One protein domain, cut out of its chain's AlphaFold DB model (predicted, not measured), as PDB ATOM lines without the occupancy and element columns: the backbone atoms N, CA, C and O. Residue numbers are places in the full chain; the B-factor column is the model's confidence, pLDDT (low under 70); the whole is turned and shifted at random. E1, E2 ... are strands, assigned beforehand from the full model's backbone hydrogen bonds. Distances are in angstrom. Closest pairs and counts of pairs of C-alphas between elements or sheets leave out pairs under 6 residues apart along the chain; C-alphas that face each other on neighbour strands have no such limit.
ATOM      1  N   GLN A  45      24.764 -17.572  78.420       95.44
ATOM      2  CA  GLN A  45      24.170 -16.311  78.873       95.44
ATOM      3  C   GLN A  45      25.135 -15.537  79.776       95.44
ATOM      4  O   GLN A  45      26.234 -15.995  80.083       95.44
ATOM      5  N   ASN A  46      24.727 -14.334  80.182       96.19
ATOM      6  CA  ASN A  46      25.485 -13.496  81.104       96.19
ATOM      7  C   ASN A  46      24.630 -13.121  82.312       96.19
ATOM      8  O   ASN A  46      23.467 -12.742  82.164       96.19
ATOM      9  N   ILE A  47      25.246 -13.136  83.489       97.06
ATOM     10  CA  ILE A  47      24.783 -12.365  84.643       97.06
ATOM     11  C   ILE A  47      25.479 -11.009  84.614       97.06
ATOM     12  O   ILE A  47      26.673 -10.927  84.328       97.06
ATOM     13  N   THR A  48      24.742  -9.943  84.910       97.94
ATOM     14  CA  THR A  48      25.315  -8.598  85.017       97.94
ATOM     15  C   THR A  48      25.416  -8.227  86.483       97.94
ATOM     16  O   THR A  48      24.431  -8.327  87.216       97.94
ATOM     17  N   LEU A  49      26.588  -7.770  86.911       97.69
ATOM     18  CA  LEU A  49      26.810  -7.218  88.242       97.69
ATOM     19  C   LEU A  49      27.646  -5.942  88.166       97.69
ATOM     20  O   LEU A  49      28.356  -5.710  87.191       97.69
ATOM     21  N   THR A  50      27.589  -5.125  89.208       97.88
ATOM     22  CA  THR A  50      28.421  -3.931  89.356       97.88
ATOM     23  C   THR A  50      29.090  -3.987  90.715       97.88
ATOM     24  O   THR A  50      28.410  -4.040  91.736       97.88
ATOM     25  N   CYS A  51      30.419  -3.948  90.722       97.62
ATOM     26  CA  CYS A  51      31.214  -3.847  91.937       97.62
ATOM     27  C   CYS A  51      32.007  -2.542  91.942       97.62
ATOM     28  O   CYS A  51      32.491  -2.081  90.900       97.62
ATOM     29  N   THR A  52      32.197  -1.970  93.129       97.19
ATOM     30  CA  THR A  52      33.041  -0.789  93.329       97.19
ATOM     31  C   THR A  52      34.439  -1.014  92.768       97.19
ATOM     32  O   THR A  52      35.027  -2.088  92.929       97.19
ATOM     33  N   LYS A  53      34.989   0.005  92.100       96.25
ATOM     34  CA  LYS A  53      36.272  -0.096  91.397       96.25
ATOM     35  C   LYS A  53      37.381  -0.635  92.312       96.25
ATOM     36  O   LYS A  53      37.580  -0.132  93.414       96.25
ATOM     37  N   GLY A  54      38.104  -1.651  91.846       94.00
ATOM     38  CA  GLY A  54      39.198  -2.297  92.580       94.00
ATOM     39  C   GLY A  54      38.759  -3.321  93.635       94.00
ATOM     40  O   GLY A  54      39.610  -3.885  94.315       94.00
ATOM     41  N   THR A  55      37.457  -3.580  93.787       96.00
ATOM     42  CA  THR A  55      36.946  -4.636  94.675       96.00
ATOM     43  C   THR A  55      36.910  -5.966  93.942       96.00
ATOM     44  O   THR A  55      36.163  -6.119  92.985       96.00
ATOM     45  N   THR A  56      37.701  -6.942  94.378       96.38
ATOM     46  CA  THR A  56      37.633  -8.305  93.837       96.38
ATOM     47  C   THR A  56      36.370  -9.013  94.308       96.38
ATOM     48  O   THR A  56      35.959  -8.839  95.455       96.38
ATOM     49  N   PHE A  57      35.802  -9.860  93.459       96.19
ATOM     50  CA  PHE A  57      34.640 -10.677  93.786       96.19
ATOM     51  C   PHE A  57      34.808 -12.101  93.259       96.19
ATOM     52  O   PHE A  57      35.565 -12.347  92.320       96.19
ATOM     53  N   ASN A  58      34.058 -13.022  93.858       96.81
ATOM     54  CA  ASN A  58      33.916 -14.401  93.413       96.81
ATOM     55  C   ASN A  58      32.429 -14.692  93.236       96.81
ATOM     56  O   ASN A  58      31.618 -14.317  94.080       96.81
ATOM     57  N   THR A  59      32.079 -15.366  92.149       97.00
ATOM     58  CA  THR A  59      30.705 -15.777  91.863       97.00
ATOM     59  C   THR A  59      30.621 -17.288  91.762       97.00
ATOM     60  O   THR A  59      31.532 -17.941  91.249       97.00
ATOM     61  N   TYR A  60      29.519 -17.842  92.248       96.44
ATOM     62  CA  TYR A  60      29.156 -19.241  92.093       96.44
ATOM     63  C   TYR A  60      27.639 -19.379  92.144       96.44
ATOM     64  O   TYR A  60      26.940 -18.500  92.648       96.44
ATOM     65  N   VAL A  61      27.139 -20.504  91.646       94.88
ATOM     66  CA  VAL A  61      25.717 -20.846  91.684       94.88
ATOM     67  C   VAL A  61      25.490 -22.028  92.611       94.88
ATOM     68  O   VAL A  61      26.267 -22.988  92.636       94.88
ATOM     69  N   THR A  62      24.421 -21.966  93.399       95.19
ATOM     70  CA  THR A  62      24.051 -23.057  94.303       95.19
ATOM     71  C   THR A  62      23.578 -24.285  93.509       95.19
ATOM     72  O   THR A  62      23.335 -24.201  92.298       95.19
ATOM     73  N   PRO A  63      23.448 -25.458  94.151       93.56
ATOM     74  CA  PRO A  63      22.928 -26.663  93.501       93.56
ATOM     75  C   PRO A  63      21.442 -26.601  93.083       93.56
ATOM     76  O   PRO A  63      20.947 -27.542  92.465       93.56
ATOM     77  N   GLY A  64      20.735 -25.510  93.398       94.38
ATOM     78  CA  GLY A  64      19.293 -25.378  93.190       94.38
ATOM     79  C   GLY A  64      18.466 -26.178  94.202       94.38
ATOM     80  O   GLY A  64      18.993 -26.678  95.195       94.38
ATOM     81  N   ASP A  65      17.165 -26.301  93.931       94.94
ATOM     82  CA  ASP A  65      16.192 -26.858  94.885       94.94
ATOM     83  C   ASP A  65      16.111 -28.392  94.879       94.94
ATOM     84  O   ASP A  65      15.583 -28.990  95.813       94.94
ATOM     85  N   ASN A  66      16.613 -29.045  93.824       95.38
ATOM     86  CA  ASN A  66      16.541 -30.502  93.659       95.38
ATOM     87  C   ASN A  66      17.925 -31.101  93.325       95.38
ATOM     88  O   ASN A  66      18.113 -31.637  92.233       95.38
ATOM     89  N   PRO A  67      18.938 -30.978  94.197       95.62
ATOM     90  CA  PRO A  67      20.259 -31.532  93.920       95.62
ATOM     91  C   PRO A  67      20.320 -33.051  94.147       95.62
ATOM     92  O   PRO A  67      19.706 -33.578  95.074       95.62
ATOM     93  N   VAL A  68      21.137 -33.755  93.356       95.75
ATOM     94  CA  VAL A  68      21.469 -35.176  93.568       95.75
ATOM     95  C   VAL A  68      22.940 -35.435  93.277       95.75
ATOM     96  O   VAL A  68      23.397 -35.151  92.180       95.75
ATOM     97  N   THR A  69      23.695 -35.988  94.230       87.62
ATOM     98  CA  THR A  69      25.071 -36.496  94.020       87.62
ATOM     99  C   THR A  69      25.931 -35.605  93.100       87.62
ATOM    100  O   THR A  69      26.422 -36.054  92.066       87.62
ATOM    101  N   ASN A  70      26.082 -34.324  93.457       85.94
ATOM    102  CA  ASN A  70      26.820 -33.281  92.714       85.94
ATOM    103  C   ASN A  70      26.177 -32.757  91.417       85.94
ATOM    104  O   ASN A  70      26.757 -31.891  90.768       85.94
ATOM    105  N   TRP A  71      24.986 -33.220  91.050       94.06
ATOM    106  CA  TRP A  71      24.200 -32.728  89.921       94.06
ATOM    107  C   TRP A  71      23.065 -31.821  90.368       94.06
ATOM    108  O   TRP A  71      22.452 -32.025  91.420       94.06
ATOM    109  N   ARG A  72      22.747 -30.851  89.512       95.50
ATOM    110  CA  ARG A  72      21.533 -30.045  89.610       95.50
ATOM    111  C   ARG A  72      20.431 -30.758  88.844       95.50
ATOM    112  O   ARG A  72      20.705 -31.381  87.814       95.50
ATOM    113  N   GLN A  73      19.198 -30.688  89.335       95.19
ATOM    114  CA  GLN A  73      18.059 -31.252  88.621       95.19
ATOM    115  C   GLN A  73      16.953 -30.231  88.424       95.19
ATOM    116  O   GLN A  73      16.509 -29.562  89.356       95.19
ATOM    117  N   MET A  74      16.466 -30.169  87.192       93.44
ATOM    118  CA  MET A  74      15.245 -29.475  86.845       93.44
ATOM    119  C   MET A  74      14.085 -30.443  87.017       93.44
ATOM    120  O   MET A  74      14.013 -31.471  86.343       93.44
ATOM    121  N   LYS A  75      13.187 -30.130  87.948       94.62
ATOM    122  CA  LYS A  75      11.985 -30.923  88.177       94.62
ATOM    123  C   LYS A  75      10.941 -30.590  87.116       94.62
ATOM    124  O   LYS A  75      10.665 -29.419  86.865       94.62
ATOM    125  N   LEU A  76      10.327 -31.616  86.534       93.31
ATOM    126  CA  LEU A  76       9.149 -31.439  85.695       93.31
ATOM    127  C   LEU A  76       8.047 -30.759  86.516       93.31
ATOM    128  O   LEU A  76       7.672 -31.244  87.584       93.31
ATOM    129  N   ASN A  77       7.501 -29.660  85.999       90.62
ATOM    130  CA  ASN A  77       6.353 -29.002  86.609       90.62
ATOM    131  C   ASN A  77       5.073 -29.809  86.326       90.62
ATOM    132  O   ASN A  77       4.347 -29.540  85.371       90.62
ATOM    133  N   SER A  78       4.841 -30.853  87.123       90.88
ATOM    134  CA  SER A  78       3.658 -31.712  87.068       90.88
ATOM    135  C   SER A  78       3.228 -32.117  88.476       90.88
ATOM    136  O   SER A  78       4.055 -32.363  89.354       90.88
ATOM    137  N   THR A  79       1.915 -32.192  88.692       91.81
ATOM    138  CA  THR A  79       1.309 -32.620  89.963       91.81
ATOM    139  C   THR A  79       1.129 -34.135  90.059       91.81
ATOM    140  O   THR A  79       0.890 -34.650  91.146       91.81
ATOM    141  N   THR A  80       1.241 -34.857  88.941       93.19
ATOM    142  CA  THR A  80       0.952 -36.299  88.849       93.19
ATOM    143  C   THR A  80       2.171 -37.138  88.487       93.19
ATOM    144  O   THR A  80       2.190 -38.340  88.740       93.19
ATOM    145  N   VAL A  81       3.198 -36.517  87.903       91.75
ATOM    146  CA  VAL A  81       4.407 -37.180  87.414       91.75
ATOM    147  C   VAL A  81       5.622 -36.497  88.025       91.75
ATOM    148  O   VAL A  81       5.753 -35.279  87.956       91.75
ATOM    149  N   THR A  82       6.527 -37.279  88.614       93.44
ATOM    150  CA  THR A  82       7.777 -36.767  89.189       93.44
ATOM    151  C   THR A  82       8.952 -37.216  88.334       93.44
ATOM    152  O   THR A  82       9.459 -38.322  88.497       93.44
ATOM    153  N   ASN A  83       9.389 -36.331  87.439       93.06
ATOM    154  CA  ASN A  83      10.550 -36.540  86.582       93.06
ATOM    155  C   ASN A  83      11.556 -35.407  86.779       93.06
ATOM    156  O   ASN A  83      11.184 -34.282  87.119       93.06
ATOM    157  N   TYR A  84      12.824 -35.713  86.525       93.56
ATOM    158  CA  TYR A  84      13.934 -34.788  86.686       93.56
ATOM    159  C   TYR A  84      14.834 -34.824  85.456       93.56
ATOM    160  O   TYR A  84      15.107 -35.896  84.917       93.56
ATOM    161  N   LEU A  85      15.329 -33.657  85.054       92.50
ATOM    162  CA  LEU A  85      16.374 -33.503  84.050       92.50
ATOM    163  C   LEU A  85      17.645 -33.004  84.737       92.50
ATOM    164  O   LEU A  85      17.632 -31.952  85.372       92.50
ATOM    165  N   GLN A  86      18.728 -33.769  84.639       94.19
ATOM    166  CA  GLN A  86      20.023 -33.378  85.194       94.19
ATOM    167  C   GLN A  86      20.708 -32.346  84.299       94.19
ATOM    168  O   GLN A  86      20.655 -32.458  83.077       94.19
ATOM    169  N   TYR A  87      21.366 -31.367  84.916       93.69
ATOM    170  CA  TYR A  87      22.135 -30.344  84.216       93.69
ATOM    171  C   TYR A  87      23.289 -29.817  85.076       93.69
ATOM    172  O   TYR A  87      23.343 -30.064  86.286       93.69
ATOM    173  N   GLN A  88      24.206 -29.075  84.450       94.81
ATOM    174  CA  GLN A  88      25.279 -28.356  85.135       94.81
ATOM    175  C   GLN A  88      25.483 -26.971  84.552       94.81
ATOM    176  O   GLN A  88      25.191 -26.733  83.396       94.81
ATOM    177  N   LEU A  89      26.002 -26.071  85.378       95.50
ATOM    178  CA  LEU A  89      26.381 -24.724  84.983       95.50
ATOM    179  C   LEU A  89      27.899 -24.640  84.953       95.50
ATOM    180  O   LEU A  89      28.558 -25.074  85.896       95.50
ATOM    181  N   TYR A  90      28.438 -24.065  83.892       96.81
ATOM    182  CA  TYR A  90      29.860 -23.920  83.645       96.81
ATOM    183  C   TYR A  90      30.225 -22.448  83.481       96.81
ATOM    184  O   TYR A  90      29.454 -21.649  82.953       96.81
ATOM    185  N   GLN A  91      31.419 -22.091  83.932       96.94
ATOM    186  CA  GLN A  91      31.962 -20.745  83.821       96.94
ATOM    187  C   GLN A  91      32.276 -20.405  82.363       96.94
ATOM    188  O   GLN A  91      32.773 -21.243  81.603       96.94
ATOM    189  N   GLY A  92      32.083 -19.139  82.000       94.88
ATOM    190  CA  GLY A  92      32.402 -18.643  80.668       94.88
ATOM    191  C   GLY A  92      31.500 -19.215  79.582       94.88
ATOM    192  O   GLY A  92      30.495 -19.857  79.853       94.88
ATOM    193  N   THR A  93      31.873 -18.970  78.329       91.88
ATOM    194  CA  THR A  93      31.155 -19.489  77.155       91.88
ATOM    195  C   THR A  93      31.707 -20.824  76.645       91.88
ATOM    196  O   THR A  93      31.157 -21.392  75.704       91.88
ATOM    197  N   SER A  94      32.820 -21.308  77.215       87.69
ATOM    198  CA  SER A  94      33.496 -22.538  76.782       87.69
ATOM    199  C   SER A  94      32.887 -23.808  77.371       87.69
ATOM    200  O   SER A  94      33.110 -24.884  76.824       87.69
ATOM    201  N   GLY A  95      32.150 -23.706  78.483       88.50
ATOM    202  CA  GLY A  95      31.470 -24.853  79.084       88.50
ATOM    203  C   GLY A  95      32.394 -25.878  79.757       88.50
ATOM    204  O   GLY A  95      32.020 -27.037  79.885       88.50
ATOM    205  N   THR A  96      33.619 -25.502  80.143       93.44
ATOM    206  CA  THR A  96      34.641 -26.472  80.597       93.44
ATOM    207  C   THR A  96      34.830 -26.537  82.109       93.44
ATOM    208  O   THR A  96      35.212 -27.580  82.635       93.44
ATOM    209  N   THR A  97      34.588 -25.436  82.819       96.50
ATOM    210  CA  THR A  97      34.842 -25.329  84.263       96.50
ATOM    211  C   THR A  97      33.519 -25.308  85.003       96.50
ATOM    212  O   THR A  97      32.729 -24.401  84.766       96.50
ATOM    213  N   LEU A  98      33.257 -26.283  85.876       96.38
ATOM    214  CA  LEU A  98      32.029 -26.318  86.676       96.38
ATOM    215  C   LEU A  98      31.898 -25.025  87.495       96.38
ATOM    216  O   LEU A  98      32.876 -24.547  88.059       96.38
ATOM    217  N   TRP A  99      30.703 -24.449  87.552       96.69
ATOM    218  CA  TRP A  99      30.434 -23.231  88.304       96.69
ATOM    219  C   TRP A  99      29.700 -23.573  89.600       96.69
ATOM    220  O   TRP A  99      28.491 -23.811  89.622       96.69
ATOM    221  N   ASP A 100      30.441 -23.663  90.699       95.94
ATOM    222  CA  ASP A 100      29.905 -23.984  92.021       95.94
ATOM    223  C   ASP A 100      30.793 -23.423  93.143       95.94
ATOM    224  O   ASP A 100      31.758 -22.700  92.901       95.94
ATOM    225  N   ALA A 101      30.449 -23.712  94.398       95.12
ATOM    226  CA  ALA A 101      31.194 -23.203  95.547       95.12
ATOM    227  C   ALA A 101      32.636 -23.744  95.646       95.12
ATOM    228  O   ALA A 101      33.455 -23.146  96.338       95.12
ATOM    229  N   SER A 102      32.957 -24.857  94.978       95.00
ATOM    230  CA  SER A 102      34.313 -25.421  94.914       95.00
ATOM    231  C   SER A 102      35.141 -24.839  93.765       95.00
ATOM    232  O   SER A 102      36.369 -24.809  93.839       95.00
ATOM    233  N   SER A 103      34.474 -24.325  92.729       95.94
ATOM    234  CA  SER A 103      35.082 -23.675  91.574       95.94
ATOM    235  C   SER A 103      34.355 -22.365  91.267       95.94
ATOM    236  O   SER A 103      33.433 -22.284  90.447       95.94
ATOM    237  N   MET A 104      34.774 -21.321  91.981       96.62
ATOM    238  CA  MET A 104      34.220 -19.976  91.853       96.62
ATOM    239  C   MET A 104      34.860 -19.227  90.679       96.62
ATOM    240  O   MET A 104      36.069 -19.313  90.458       96.62
ATOM    241  N   GLN A 105      34.063 -18.429  89.971       96.19
ATOM    242  CA  GLN A 105      34.545 -17.528  88.929       96.19
ATOM    243  C   GLN A 105      34.926 -16.184  89.552       96.19
ATOM    244  O   GLN A 105      34.070 -15.486  90.111       96.19
ATOM    245  N   SER A 106      36.207 -15.829  89.464       96.12
ATOM    246  CA  SER A 106      36.747 -14.589  90.017       96.12
ATOM    247  C   SER A 106      36.618 -13.414  89.045       96.12
ATOM    248  O   SER A 106      36.597 -13.572  87.823       96.12
ATOM    249  N   GLY A 107      36.538 -12.207  89.599       95.56
ATOM    250  CA  GLY A 107      36.506 -10.963  88.842       95.56
ATOM    251  C   GLY A 107      36.926  -9.764  89.685       95.56
ATOM    252  O   GLY A 107      37.165  -9.868  90.889       95.56
ATOM    253  N   SER A 108      37.051  -8.603  89.040       96.94
ATOM    254  CA  SER A 108      37.464  -7.360  89.698       96.94
ATOM    255  C   SER A 108      36.555  -6.208  89.321       96.94
ATOM    256  O   SER A 108      36.324  -5.961  88.142       96.94
ATOM    257  N   GLY A 109      36.048  -5.511  90.331       96.88
ATOM    258  CA  GLY A 109      35.162  -4.369  90.230       96.88
ATOM    259  C   GLY A 109      35.736  -3.268  89.353       96.88
ATOM    260  O   GLY A 109      36.866  -2.820  89.559       96.88
ATOM    261  N   THR A 110      34.945  -2.793  88.396       96.88
ATOM    262  CA  THR A 110      35.338  -1.684  87.509       96.88
ATOM    263  C   THR A 110      34.691  -0.354  87.897       96.88
ATOM    264  O   THR A 110      35.138   0.697  87.440       96.88
ATOM    265  N   GLY A 111      33.676  -0.379  88.768       95.81
ATOM    266  CA  GLY A 111      32.768   0.749  88.998       95.81
ATOM    267  C   GLY A 111      31.700   0.912  87.908       95.81
ATOM    268  O   GLY A 111      30.917   1.853  87.976       95.81
ATOM    269  N   ALA A 112      31.663   0.011  86.924       96.62
ATOM    270  CA  ALA A 112      30.653  -0.078  85.875       96.62
ATOM    271  C   ALA A 112      30.071  -1.503  85.813       96.62
ATOM    272  O   ALA A 112      30.520  -2.392  86.540       96.62
ATOM    273  N   ALA A 113      29.085  -1.709  84.936       97.38
ATOM    274  CA  ALA A 113      28.475  -3.014  84.711       97.38
ATOM    275  C   ALA A 113      29.486  -4.022  84.144       97.38
ATOM    276  O   ALA A 113      30.256  -3.720  83.229       97.38
ATOM    277  N   GLN A 114      29.463  -5.235  84.687       97.12
ATOM    278  CA  GLN A 114      30.363  -6.331  84.354       97.12
ATOM    279  C   GLN A 114      29.564  -7.580  84.032       97.12
ATOM    280  O   GLN A 114      28.609  -7.914  84.731       97.12
ATOM    281  N   LEU A 115      29.994  -8.275  82.983       97.00
ATOM    282  CA  LEU A 115      29.384  -9.519  82.544       97.00
ATOM    283  C   LEU A 115      30.094 -10.706  83.188       97.00
ATOM    284  O   LEU A 115      31.322 -10.802  83.166       97.00
ATOM    285  N   VAL A 116      29.298 -11.623  83.715       97.00
ATOM    286  CA  VAL A 116      29.708 -12.937  84.200       97.00
ATOM    287  C   VAL A 116      29.107 -13.963  83.236       97.00
ATOM    288  O   VAL A 116      27.945 -14.345  83.404       97.00
ATOM    289  N   PRO A 117      29.841 -14.337  82.171       96.75
ATOM    290  CA  PRO A 117      29.375 -15.331  81.215       96.75
ATOM    291  C   PRO A 117      29.329 -16.715  81.854       96.75
ATOM    292  O   PRO A 117      30.237 -17.076  82.605       96.75
ATOM    293  N   PHE A 118      28.312 -17.490  81.496       96.50
ATOM    294  CA  PHE A 118      28.180 -18.897  81.851       96.50
ATOM    295  C   PHE A 118      27.534 -19.686  80.706       96.50
ATOM    296  O   PHE A 118      26.815 -19.124  79.871       96.50
ATOM    297  N   THR A 119      27.759 -20.995  80.708       95.75
ATOM    298  CA  THR A 119      27.172 -21.958  79.773       95.75
ATOM    299  C   THR A 119      26.562 -23.113  80.544       95.75
ATOM    300  O   THR A 119      27.011 -23.444  81.639       95.75
ATOM    301  N   LEU A 120      25.528 -23.715  79.979       90.44
ATOM    302  CA  LEU A 120      24.777 -24.821  80.553       90.44
ATOM    303  C   LEU A 120      24.773 -26.005  79.592       90.44
ATOM    304  O   LEU A 120      24.569 -25.728  78.388       90.44
TER     305      LEU A 120
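This is residues 45 to 120 of the 120 residues of the protein "SCPU domain-containing protein" of Yersinia enterocolitica W22703 (UniProt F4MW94). A rod with little regular structure: ribbons E1-E6 and E2-E5 lie near each other toward one end, and hairpin E3-E4 extends toward the other, where residues 77 to 82 stick out. The 76 printed residues hold six named strands, E1 to E6 in chain order, and no named helix, with under half of the residues in them. The class is all strand, in three antiparallel two-stranded sheets. It is loose, radius of gyration of the C-alphas 15.2 A, spanning 50 by 22 by 19 A.

E1, residues 45 to 51, begins at C-alpha 45 (24.170, -16.311, 78.873) and is 19.4 A long. E2 is 56 to 59, E3 72 to 75, E4 84 to 87, E5 105 to 108. E6, 113 to 119, 19.6 A, ends at C-alpha 119 (27.172, -21.958, 79.773).

E1 and E6 are antiparallel at 148 degrees; N 47 and O 116 are 3.0 A apart. E2 and E5 are antiparallel at 153 degrees; N 57 and O 107, 2.9 A. E3 and E4 form a hairpin; N 74 and O 85, 2.8 A. E5 and E6 are near each other. E1 and E3 are apart.

C-alphas 54 and 80, the farthest apart, are 51.3 A apart. The printed part has no cut. Links E2 to E3 and E4 to E5 are long. No printed residue is under 70 in pLDDT.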